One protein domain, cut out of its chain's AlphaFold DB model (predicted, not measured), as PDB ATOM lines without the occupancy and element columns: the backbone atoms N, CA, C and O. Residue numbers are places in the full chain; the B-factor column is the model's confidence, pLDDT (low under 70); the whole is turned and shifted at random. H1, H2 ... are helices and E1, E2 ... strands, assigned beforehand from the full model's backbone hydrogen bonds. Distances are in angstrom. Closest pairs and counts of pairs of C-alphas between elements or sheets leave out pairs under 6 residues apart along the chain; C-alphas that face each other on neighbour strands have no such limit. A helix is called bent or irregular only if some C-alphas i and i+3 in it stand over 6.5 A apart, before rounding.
ATOM      1  N   ILE A   3     256.447 172.081 231.087       93.88
ATOM      2  CA  ILE A   3     255.441 173.101 231.382       93.88
ATOM      3  C   ILE A   3     254.643 172.641 232.588       93.88
ATOM      4  O   ILE A   3     254.137 171.521 232.604       93.88
ATOM      5  N   VAL A   4     254.575 173.497 233.602       95.00
ATOM      6  CA  VAL A   4     254.009 173.159 234.908       95.00
ATOM      7  C   VAL A   4     252.977 174.213 235.272       95.00
ATOM      8  O   VAL A   4     253.313 175.390 235.394       95.00
ATOM      9  N   HIS A   5     251.724 173.792 235.419       95.31
ATOM     10  CA  HIS A   5     250.686 174.639 235.994       95.31
ATOM     11  C   HIS A   5     250.875 174.736 237.504       95.31
ATOM     12  O   HIS A   5     251.247 173.744 238.130       95.31
ATOM     13  N   LEU A   6     250.642 175.921 238.056       95.69
ATOM     14  CA  LEU A   6     250.695 176.197 239.482       95.69
ATOM     15  C   LEU A   6     249.461 176.986 239.905       95.69
ATOM     16  O   LEU A   6     249.056 177.940 239.226       95.69
ATOM     17  N   GLU A   7     248.941 176.650 241.080       95.25
ATOM     18  CA  GLU A   7     247.954 177.481 241.761       95.25
ATOM     19  C   GLU A   7     248.588 178.816 242.204       95.25
ATOM     20  O   GLU A   7     249.816 178.925 242.312       95.25
ATOM     21  N   PRO A   8     247.796 179.870 242.486       94.62
ATOM     22  CA  PRO A   8     248.339 181.204 242.736       94.62
ATOM     23  C   PRO A   8     249.399 181.290 243.838       94.62
ATOM     24  O   PRO A   8     250.421 181.958 243.669       94.62
ATOM     25  N   GLU A   9     249.185 180.600 244.957       96.00
ATOM     26  CA  GLU A   9     250.143 180.571 246.067       96.00
ATOM     27  C   GLU A   9     251.446 179.865 245.675       96.00
ATOM     28  O   GLU A   9     252.540 180.350 245.975       96.00
ATOM     29  N   GLU A  10     251.344 178.751 244.951       96.56
ATOM     30  CA  GLU A  10     252.494 177.993 244.461       96.56
ATOM     31  C   GLU A  10     253.295 178.808 243.446       96.56
ATOM     32  O   GLU A  10     254.525 178.837 243.510       96.56
ATOM     33  N   PHE A  11     252.613 179.526 242.551       96.31
ATOM     34  CA  PHE A  11     253.247 180.377 241.550       96.31
ATOM     35  C   PHE A  11     254.036 181.514 242.191       96.31
ATOM     36  O   PHE A  11     255.194 181.748 241.834       96.31
ATOM     37  N   VAL A  12     253.432 182.209 243.159       94.44
ATOM     38  CA  VAL A  12     254.096 183.290 243.895       94.44
ATOM     39  C   VAL A  12     255.309 182.744 244.648       94.44
ATOM     40  O   VAL A  12     256.409 183.280 244.500       94.44
ATOM     41  N   ASN A  13     255.143 181.642 245.384       95.50
ATOM     42  CA  ASN A  13     256.237 180.990 246.103       95.50
ATOM     43  C   ASN A  13     257.375 180.578 245.164       95.50
ATOM     44  O   ASN A  13     258.545 180.820 245.466       95.50
ATOM     45  N   GLN A  14     257.048 179.997 244.010       95.69
ATOM     46  CA  GLN A  14     258.031 179.579 243.020       95.69
ATOM     47  C   GLN A  14     258.774 180.782 242.431       95.69
ATOM     48  O   GLN A  14     260.003 180.760 242.378       95.69
ATOM     49  N   ALA A  15     258.062 181.848 242.056       93.56
ATOM     50  CA  ALA A  15     258.666 183.061 241.511       93.56
ATOM     51  C   ALA A  15     259.639 183.727 242.501       93.56
ATOM     52  O   ALA A  15     260.725 184.149 242.094       93.56
ATOM     53  N   PHE A  16     259.291 183.777 243.793       92.94
ATOM     54  CA  PHE A  16     260.191 184.264 244.843       92.94
ATOM     55  C   PHE A  16     261.388 183.338 245.054       92.94
ATOM     56  O   PHE A  16     262.523 183.808 245.128       92.94
ATOM     57  N   LYS A  17     261.157 182.023 245.122       91.88
ATOM     58  CA  LYS A  17     262.207 181.020 245.346       91.88
ATOM     59  C   LYS A  17     263.280 181.059 244.263       91.88
ATOM     60  O   LYS A  17     264.460 180.899 244.567       91.88
ATOM     61  N   THR A  18     262.884 181.235 243.007       87.75
ATOM     62  CA  THR A  18     263.818 181.255 241.877       87.75
ATOM     63  C   THR A  18     264.327 182.653 241.541       87.75
ATOM     64  O   THR A  18     265.162 182.780 240.646       87.75
ATOM     65  N   SER A  19     263.841 183.697 242.225       88.56
ATOM     66  CA  SER A  19     264.062 185.104 241.856       88.56
ATOM     67  C   SER A  19     263.796 185.360 240.366       88.56
ATOM     68  O   SER A  19     264.470 186.167 239.720       88.56
ATOM     69  N   SER A  20     262.841 184.626 239.786       87.56
ATOM     70  CA  SER A  20     262.593 184.655 238.348       87.56
ATOM     71  C   SER A  20     261.781 185.881 237.969       87.56
ATOM     72  O   SER A  20     260.814 186.255 238.633       87.56
ATOM     73  N   LYS A  21     262.121 186.476 236.824       92.25
ATOM     74  CA  LYS A  21     261.289 187.513 236.217       92.25
ATOM     75  C   LYS A  21     259.917 186.930 235.877       92.25
ATOM     76  O   LYS A  21     259.824 185.963 235.123       92.25
ATOM     77  N   ILE A  22     258.870 187.574 236.380       95.12
ATOM     78  CA  ILE A  22     257.494 187.275 235.990       95.12
ATOM     79  C   ILE A  22     257.205 187.990 234.668       95.12
ATOM     80  O   ILE A  22     257.471 189.183 234.505       95.12
ATOM     81  N   THR A  23     256.664 187.247 233.712       94.69
ATOM     82  CA  THR A  23     256.130 187.783 232.456       94.69
ATOM     83  C   THR A  23     254.673 187.369 232.305       94.69
ATOM     84  O   THR A  23     254.205 186.491 233.025       94.69
ATOM     85  N   SER A  24     253.939 188.001 231.393       94.94
ATOM     86  CA  SER A  24     252.563 187.615 231.093       94.94
ATOM     87  C   SER A  24     252.332 187.488 229.593       94.94
ATOM     88  O   SER A  24     252.979 188.157 228.781       94.94
ATOM     89  N   ARG A  25     251.420 186.589 229.226       94.69
ATOM     90  CA  ARG A  25     250.949 186.352 227.858       94.69
ATOM     91  C   ARG A  25     249.433 186.176 227.882       94.69
ATOM     92  O   ARG A  25     248.871 185.795 228.904       94.69
ATOM     93  N   ILE A  26     248.768 186.474 226.771       92.50
ATOM     94  CA  ILE A  26     247.319 186.295 226.630       92.50
ATOM     95  C   ILE A  26     247.072 185.223 225.576       92.50
ATOM     96  O   ILE A  26     247.606 185.310 224.470       92.50
ATOM     97  N   TYR A  27     246.239 184.239 225.907       91.81
ATOM     98  CA  TYR A  27     245.810 183.193 224.985       91.81
ATOM     99  C   TYR A  27     244.296 183.228 224.822       91.81
ATOM    100  O   TYR A  27     243.557 183.269 225.800       91.81
ATOM    101  N   ILE A  28     243.828 183.182 223.576       87.69
ATOM    102  CA  ILE A  28     242.403 183.019 223.279       87.69
ATOM    103  C   ILE A  28     242.075 181.525 223.266       87.69
ATOM    104  O   ILE A  28     242.761 180.747 222.587       87.69
ATOM    105  N   VAL A  29     241.022 181.141 223.983       83.31
ATOM    106  CA  VAL A  29     240.538 179.759 224.120       83.31
ATOM    107  C   VAL A  29     239.103 179.666 223.614       83.31
ATOM    108  O   VAL A  29     238.273 180.528 223.911       83.31
ATOM    109  N   ASP A  30     238.865 178.665 222.764       73.38
ATOM    110  CA  ASP A  30     237.596 178.395 222.067       73.38
ATOM    111  C   ASP A  30     236.926 179.616 221.389       73.38
ATOM    112  O   ASP A  30     235.716 179.672 221.214       73.38
ATOM    113  N   GLY A  31     237.696 180.661 221.055       69.31
ATOM    114  CA  GLY A  31     237.171 181.911 220.482       69.31
ATOM    115  C   GLY A  31     236.246 182.721 221.406       69.31
ATOM    116  O   GLY A  31     235.735 183.763 220.992       69.31
ATOM    117  N   LYS A  32     236.035 182.275 222.650       72.19
ATOM    118  CA  LYS A  32     235.052 182.842 223.586       72.19
ATOM    119  C   LYS A  32     235.694 183.590 224.744       72.19
ATOM    120  O   LYS A  32     235.161 184.622 225.151       72.19
ATOM    121  N   ALA A  33     236.840 183.108 225.226       78.44
ATOM    122  CA  ALA A  33     237.520 183.632 226.405       78.44
ATOM    123  C   ALA A  33     238.978 184.009 226.115       78.44
ATOM    124  O   ALA A  33     239.669 183.349 225.332       78.44
ATOM    125  N   ALA A  34     239.455 185.059 226.785       86.56
ATOM    126  CA  ALA A  34     240.867 185.403 226.843       86.56
ATOM    127  C   ALA A  34     241.416 184.992 228.210       86.56
ATOM    128  O   ALA A  34     240.895 185.382 229.252       86.56
ATOM    129  N   VAL A  35     242.484 184.207 228.213       89.75
ATOM    130  CA  VAL A  35     243.149 183.766 229.435       89.75
ATOM    131  C   VAL A  35     244.474 184.492 229.550       89.75
ATOM    132  O   VAL A  35     245.340 184.385 228.678       89.75
ATOM    133  N   MET A  36     244.616 185.255 230.629       93.25
ATOM    134  CA  MET A  36     245.882 185.861 231.003       93.25
ATOM    135  C   MET A  36     246.719 184.812 231.724       93.25
ATOM    136  O   MET A  36     246.289 184.256 232.727       93.25
ATOM    137  N   VAL A  37     247.912 184.547 231.210       95.44
ATOM    138  CA  VAL A  37     248.840 183.564 231.759       95.44
ATOM    139  C   VAL A  37     250.080 184.285 232.245       95.44
ATOM    140  O   VAL A  37     250.752 184.973 231.474       95.44
ATOM    141  N   TYR A  38     250.382 184.120 233.525       95.88
ATOM    142  CA  TYR A  38     251.616 184.576 234.142       95.88
ATOM    143  C   TYR A  38     252.642 183.459 234.086       95.88
ATOM    144  O   TYR A  38     252.305 182.294 234.262       95.88
ATOM    145  N   LEU A  39     253.888 183.820 233.810       95.69
ATOM    146  CA  LEU A  39     254.964 182.889 233.520       95.69
ATOM    147  C   LEU A  39     256.196 183.258 234.329       95.69
ATOM    148  O   LEU A  39     256.619 184.418 234.334       95.69
ATOM    149  N   CYS A  40     256.812 182.257 234.935       95.38
ATOM    150  CA  CYS A  40     258.174 182.325 235.438       95.38
ATOM    151  C   CYS A  40     258.892 181.031 235.034       95.38
ATOM    152  O   CYS A  40     258.255 180.009 234.790       95.38
ATOM    153  N   GLN A  41     260.211 181.069 234.885       93.19
ATOM    154  CA  GLN A  41     260.960 179.896 234.436       93.19
ATOM    155  C   GLN A  41     262.241 179.714 235.235       93.19
ATOM    156  O   GLN A  41     262.820 180.688 235.727       93.19
ATOM    157  N   ASP A  42     262.676 178.464 235.320       91.31
ATOM    158  CA  ASP A  42     264.032 178.085 235.689       91.31
ATOM    159  C   ASP A  42     264.733 177.431 234.483       91.31
ATOM    160  O   ASP A  42     264.312 177.596 233.339       91.31
ATOM    161  N   LYS A  43     265.843 176.724 234.713       88.50
ATOM    162  CA  LYS A  43     266.620 176.079 233.645       88.50
ATOM    163  C   LYS A  43     265.840 174.982 232.903       88.50
ATOM    164  O   LYS A  43     266.115 174.729 231.733       88.50
ATOM    165  N   ASN A  44     264.924 174.302 233.585       90.88
ATOM    166  CA  ASN A  44     264.286 173.081 233.099       90.88
ATOM    167  C   ASN A  44     262.776 173.242 232.905       90.88
ATOM    168  O   ASN A  44     262.200 172.523 232.083       90.88
ATOM    169  N   ASN A  45     262.144 174.157 233.640       94.38
ATOM    170  CA  ASN A  45     260.698 174.280 233.732       94.38
ATOM    171  C   ASN A  45     260.228 175.706 233.423       94.38
ATOM    172  O   ASN A  45     260.793 176.687 233.909       94.38
ATOM    173  N   LEU A  46     259.136 175.792 232.668       95.25
ATOM    174  CA  LEU A  46     258.298 176.971 232.527       95.25
ATOM    175  C   LEU A  46     257.063 176.766 233.406       95.25
ATOM    176  O   LEU A  46     256.212 175.924 233.111       95.25
ATOM    177  N   TYR A  47     256.977 177.528 234.487       96.44
ATOM    178  CA  TYR A  47     255.828 177.527 235.377       96.44
ATOM    179  C   TYR A  47     254.814 178.556 234.903       96.44
ATOM    180  O   TYR A  47     255.191 179.655 234.476       96.44
ATOM    181  N   TYR A  48     253.535 178.219 235.007       96.06
ATOM    182  CA  TYR A  48     252.469 179.137 234.654       96.06
ATOM    183  C   TYR A  48     251.303 179.102 235.634       96.06
ATOM    184  O   TYR A  48     250.947 178.053 236.155       96.06
ATOM    185  N   MET A  49     250.698 180.269 235.826       95.50
ATOM    186  CA  MET A  49     249.409 180.448 236.488       95.50
ATOM    187  C   MET A  49     248.486 181.137 235.494       95.50
ATOM    188  O   MET A  49     248.874 182.125 234.860       95.50
ATOM    189  N   ASP A  50     247.268 180.641 235.354       92.31
ATOM    190  CA  ASP A  50     246.278 181.187 234.447       92.31
ATOM    191  C   ASP A  50     245.141 181.895 235.182       92.31
ATOM    192  O   ASP A  50     244.741 181.557 236.292       92.31
ATOM    193  N   ARG A  51     244.633 182.945 234.546       88.69
ATOM    194  CA  ARG A  51     243.469 183.694 234.990       88.69
ATOM    195  C   ARG A  51     242.592 183.962 233.783       88.69
ATOM    196  O   ARG A  51     242.898 184.830 232.959       88.69
ATOM    197  N   ALA A  52     241.491 183.228 233.692       83.69
ATOM    198  CA  ALA A  52     240.462 183.516 232.709       83.69
ATOM    199  C   ALA A  52     239.883 184.916 232.961       83.69
ATOM    200  O   ALA A  52     239.503 185.263 234.080       83.69
ATOM    201  N   GLN A  53     239.852 185.738 231.914       78.19
ATOM    202  CA  GLN A  53     239.141 187.006 231.908       78.19
ATOM    203  C   GLN A  53     238.015 186.935 230.884       78.19
ATOM    204  O   GLN A  53     238.207 186.543 229.732       78.19
ATOM    205  N   THR A  54     236.825 187.331 231.315       73.94
ATOM    206  CA  THR A  54     235.631 187.342 230.478       73.94
ATOM    207  C   THR A  54     234.789 188.573 230.768       73.94
ATOM    208  O   THR A  54     234.939 189.218 231.810       73.94
ATOM    209  N   THR A  55     233.927 188.936 229.822       77.38
ATOM    210  CA  THR A  55     232.913 189.963 230.065       77.38
ATOM    211  C   THR A  55     231.827 189.384 230.966       77.38
ATOM    212  O   THR A  55     231.602 188.175 230.987       77.38
ATOM    213  N   LYS A  56     231.101 190.244 231.693       77.31
ATOM    214  CA  LYS A  56     229.975 189.798 232.534       77.31
ATOM    215  C   LYS A  56     228.947 188.979 231.743       77.31
ATOM    216  O   LYS A  56     228.383 188.034 232.274       77.31
ATOM    217  N   GLU A  57     228.749 189.325 230.475       75.38
ATOM    218  CA  GLU A  57     227.812 188.657 229.563       75.38
ATOM    219  C   GLU A  57     228.242 187.226 229.212       75.38
ATOM    220  O   GLU A  57     227.391 186.373 228.983       75.38
ATOM    221  N   LYS A  58     229.551 186.953 229.198       74.56
ATOM    222  CA  LYS A  58     230.128 185.653 228.832       74.56
ATOM    223  C   LYS A  58     230.602 184.838 230.032       74.56
ATOM    224  O   LYS A  58     231.177 183.769 229.850       74.56
ATOM    225  N   GLN A  59     230.371 185.315 231.257       76.94
ATOM    226  CA  GLN A  59     230.715 184.570 232.471       76.94
ATOM    227  C   GLN A  59     229.981 183.224 232.515       76.94
ATOM    228  O   GLN A  59     230.605 182.205 232.779       76.94
ATOM    229  N   TYR A  60     228.702 183.210 232.120       78.19
ATOM    230  CA  TYR A  60     227.912 181.983 232.013       78.19
ATOM    231  C   TYR A  60     228.570 180.945 231.092       78.19
ATOM    232  O   TYR A  60     228.607 179.768 231.428       78.19
ATOM    233  N   GLU A  61     229.127 181.364 229.951       75.12
ATOM    234  CA  GLU A  61     229.804 180.449 229.023       75.12
ATOM    235  C   GLU A  61     231.073 179.843 229.635       75.12
ATOM    236  O   GLU A  61     231.369 178.682 229.369       75.12
ATOM    237  N   ILE A  62     231.802 180.597 230.468       73.62
ATOM    238  CA  ILE A  62     232.968 180.077 231.198       73.62
ATOM    239  C   ILE A  62     232.553 179.088 232.278       73.62
ATOM    240  O   ILE A  62     233.141 178.014 232.363       73.62
ATOM    241  N   ASP A  63     231.530 179.420 233.060       75.94
ATOM    242  CA  ASP A  63     231.078 178.581 234.174       75.94
ATOM    243  C   ASP A  63     230.538 177.216 233.695       75.94
ATOM    244  O   ASP A  63     230.503 176.261 234.467       75.94
ATOM    245  N   HIS A  64     230.137 177.118 232.419       77.56
ATOM    246  CA  HIS A  64     229.637 175.895 231.779       77.56
ATOM    247  C   HIS A  64     230.642 175.244 230.820       77.56
ATOM    248  O   HIS A  64     230.308 174.245 230.177       77.56
ATOM    249  N   MET A  65     231.852 175.791 230.684       75.69
ATOM    250  CA  MET A  65     232.915 175.130 229.930       75.69
ATOM    251  C   MET A  65     233.510 173.984 230.746       75.69
ATOM    252  O   MET A  65     233.680 174.084 231.960       75.69
ATOM    253  N   ASP A  66     233.886 172.907 230.058       83.44
ATOM    254  CA  ASP A  66     234.681 171.856 230.677       83.44
ATOM    255  C   ASP A  66     236.075 172.412 231.002       83.44
ATOM    256  O   ASP A  66     236.890 172.710 230.121       83.44
ATOM    257  N   PHE A  67     236.339 172.567 232.300       76.94
ATOM    258  CA  PHE A  67     237.606 173.071 232.812       76.94
ATOM    259  C   PHE A  67     238.801 172.232 232.336       76.94
ATOM    260  O   PHE A  67     239.858 172.791 232.036       76.94
ATOM    261  N   TYR A  68     238.646 170.912 232.201       81.50
ATOM    262  CA  TYR A  68     239.722 170.038 231.733       81.50
ATOM    263  C   TYR A  68     240.052 170.284 230.265       81.50
ATOM    264  O   TYR A  68     241.230 170.338 229.896       81.50
ATOM    265  N   GLU A  69     239.039 170.477 229.422       82.38
ATOM    266  CA  GLU A  69     239.260 170.812 228.016       82.38
ATOM    267  C   GLU A  69     239.921 172.184 227.869       82.38
ATOM    268  O   GLU A  69     240.873 172.331 227.094       82.38
ATOM    269  N   LEU A  70     239.471 173.171 228.650       82.25
ATOM    270  CA  LEU A  70     240.060 174.509 228.679       82.25
ATOM    271  C   LEU A  70     241.544 174.446 229.057       82.25
ATOM    272  O   LEU A  70     242.397 175.005 228.359       82.25
ATOM    273  N   HIS A  71     241.858 173.713 230.124       84.50
ATOM    274  CA  HIS A  71     243.219 173.565 230.617       84.50
ATOM    275  C   HIS A  71     244.117 172.841 229.605       84.50
ATOM    276  O   HIS A  71     245.232 173.285 229.320       84.50
ATOM    277  N   ALA A  72     243.617 171.773 228.979       88.25
ATOM    278  CA  ALA A  72     244.343 171.044 227.944       88.25
ATOM    279  C   ALA A  72     244.621 171.914 226.706       88.25
ATOM    280  O   ALA A  72     245.717 171.858 226.135       88.25
ATOM    281  N   GLN A  73     243.656 172.736 226.282       89.38
ATOM    282  CA  GLN A  73     243.855 173.689 225.189       89.38
ATOM    283  C   GLN A  73     244.910 174.738 225.540       89.38
ATOM    284  O   GLN A  73     245.784 175.034 224.716       89.38
ATOM    285  N   LEU A  74     244.842 175.289 226.751       91.19
ATOM    286  CA  LEU A  74     245.784 176.294 227.219       91.19
ATOM    287  C   LEU A  74     247.206 175.726 227.287       91.19
ATOM    288  O   LEU A  74     248.117 176.301 226.692       91.19
ATOM    289  N   TYR A  75     247.377 174.552 227.898       92.50
ATOM    290  CA  TYR A  75     248.654 173.843 227.966       92.50
ATOM    291  C   TYR A  75     249.274 173.645 226.575       92.50
ATOM    292  O   TYR A  75     250.437 173.987 226.351       92.50
ATOM    293  N   ARG A  76     248.487 173.164 225.600       92.94
ATOM    294  CA  ARG A  76     248.954 172.979 224.211       92.94
ATOM    295  C   ARG A  76     249.431 174.292 223.588       92.94
ATOM    296  O   ARG A  76     250.469 174.310 222.929       92.94
ATOM    297  N   LYS A  77     248.695 175.388 223.792       94.12
ATOM    298  CA  LYS A  77     249.055 176.713 223.257       94.12
ATOM    299  C   LYS A  77     250.336 177.253 223.893       94.12
ATOM    300  O   LYS A  77     251.197 177.732 223.159       94.12
ATOM    301  N   ILE A  78     250.486 177.130 225.212       94.62
ATOM    302  CA  ILE A  78     251.703 177.547 225.926       94.62
ATOM    303  C   ILE A  78     252.903 176.722 225.444       94.62
ATOM    304  O   ILE A  78     253.954 177.289 225.156       94.62
ATOM    305  N   ALA A  79     252.740 175.406 225.279       93.62
ATOM    306  CA  ALA A  79     253.786 174.519 224.769       93.62
ATOM    307  C   ALA A  79     254.274 174.901 223.375       93.62
ATOM    308  O   ALA A  79     255.481 174.978 223.134       93.62
ATOM    309  N   LEU A  80     253.342 175.175 222.466       93.62
ATOM    310  CA  LEU A  80     253.672 175.595 221.109       93.62
ATOM    311  C   LEU A  80     254.355 176.966 221.092       93.62
ATOM    312  O   LEU A  80     255.399 177.109 220.461       93.62
ATOM    313  N   ASP A  81     253.818 177.949 221.817       94.12
ATOM    314  CA  ASP A  81     254.409 179.288 221.914       94.12
ATOM    315  C   ASP A  81     255.818 179.242 222.524       94.12
ATOM    316  O   ASP A  81     256.745 179.866 222.005       94.12
ATOM    317  N   GLN A  82     256.026 178.443 223.573       92.62
ATOM    318  CA  GLN A  82     257.348 178.268 224.169       92.62
ATOM    319  C   GLN A  82     258.339 177.650 223.180       92.62
ATOM    320  O   GLN A  82     259.435 178.183 223.004       92.62
ATOM    321  N   LYS A  83     257.937 176.591 222.470       91.94
ATOM    322  CA  LYS A  83     258.775 175.966 221.440       91.94
ATOM    323  C   LYS A  83     259.151 176.955 220.334       91.94
ATOM    324  O   LYS A  83     260.301 176.986 219.910       91.94
ATOM    325  N   MET A  84     258.211 177.784 219.880       91.75
ATOM    326  CA  MET A  84     258.487 178.800 218.856       91.75
ATOM    327  C   MET A  84     259.491 179.849 219.343       91.75
ATOM    328  O   MET A  84     260.381 180.240 218.594       91.75
ATOM    329  N   ARG A  85     259.395 180.282 220.603       88.31
ATOM    330  CA  ARG A  85     260.327 181.259 221.189       88.31
ATOM    331  C   ARG A  85     261.728 180.701 221.391       88.31
ATOM    332  O   ARG A  85     262.687 181.455 221.291       88.31
ATOM    333  N   GLU A  86     261.853 179.407 221.646       85.31
ATOM    334  CA  GLU A  86     263.151 178.725 221.694       85.31
ATOM    335  C   GLU A  86     263.812 178.610 220.314       85.31
ATOM    336  O   GLU A  86     265.004 178.366 220.246       85.31
ATOM    337  N   HIS A  87     263.061 178.752 219.214       78.19
ATOM    338  CA  HIS A  87     263.610 178.694 217.849       78.19
ATOM    339  C   HIS A  87     263.947 180.079 217.273       78.19
ATOM    340  O   HIS A  87     264.579 180.162 216.224       78.19
ATOM    341  N   ILE A  88     263.488 181.156 217.918       68.56
ATOM    342  CA  ILE A  88     263.695 182.546 217.474       68.56
ATOM    343  C   ILE A  88     264.827 183.233 218.266       68.56
ATOM    344  O   ILE A  88     265.323 184.270 217.829       68.56
TER     345      ILE A  88
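Overview. This is residues 3 to 88 of the 89 residues of an uncharacterized protein of Firmicutes bacterium M10-2 (UniProt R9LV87). A strongly twisted sheet of four strands curls round the long helix H3 on one face, and H1 covers part of the other face; H2 lies past one end of the strands, and residues 83 to 88 of H3 stick out. The printed part has 86 residues, with three named helices and four named strands in the order E1 H1 E2 E3 E4 H2 H3. The mixed sheet runs E1 E4 E3 E2, the class is mixed, helices and strands, and the whole is compact, with a radius of gyration of the C-alphas of 13.6 A and spans of 39 by 30 by 19 A.

Arrangement. Start at edge strand E1, residues 3 to 5, parallel to E4, residues 45 to 53; N 4 and O 46 are 3.0 A apart, within hydrogen-bond range. H1, residues 8 to 17, touches E4, closest at the C-alphas of Phe 11 and Met 49, 6.4 A. E2, residues 23 to 29, E3, residues 33 to 41, and E4 form a meander of two hairpins, antiparallel neighbours in turn, with N 25 and O 37 at 2.8 A and N 49 and O 38 at 3.0 A. E1, H1 and E2 make a split strand-helix-strand unit, E4 and E3 between its strands, with a right-handed crossover. H2, residues 56 to 63, only grazes the sheet. H3, residues 67 to 88, on the face opposite H1, touches E2, closest at the C-alphas of Val 29 and Leu 70, 7.0 A. Every O i to N i+4 pair is within hydrogen-bond range in H1 and H3, 2 of 4 in H2.

Along the chain. Find C-alpha 3 at (255.441, 173.101, 231.382), where E1 begins. H1 is 14.1 A long, E2 19.4 A, E3 and E4 25.1 A each. H2 is irregular, C-alphas 57 and 60 being 7.1 A apart. H3 runs 31.7 A to C-alpha 88 at (263.695, 182.546, 217.474).

Size, cuts and confidence. The two farthest C-alphas, Lys 43 and Glu 57, are 41.0 A apart. The printed part has no cut, its links are tight, and residues 31 and 88 have pLDDT under 70.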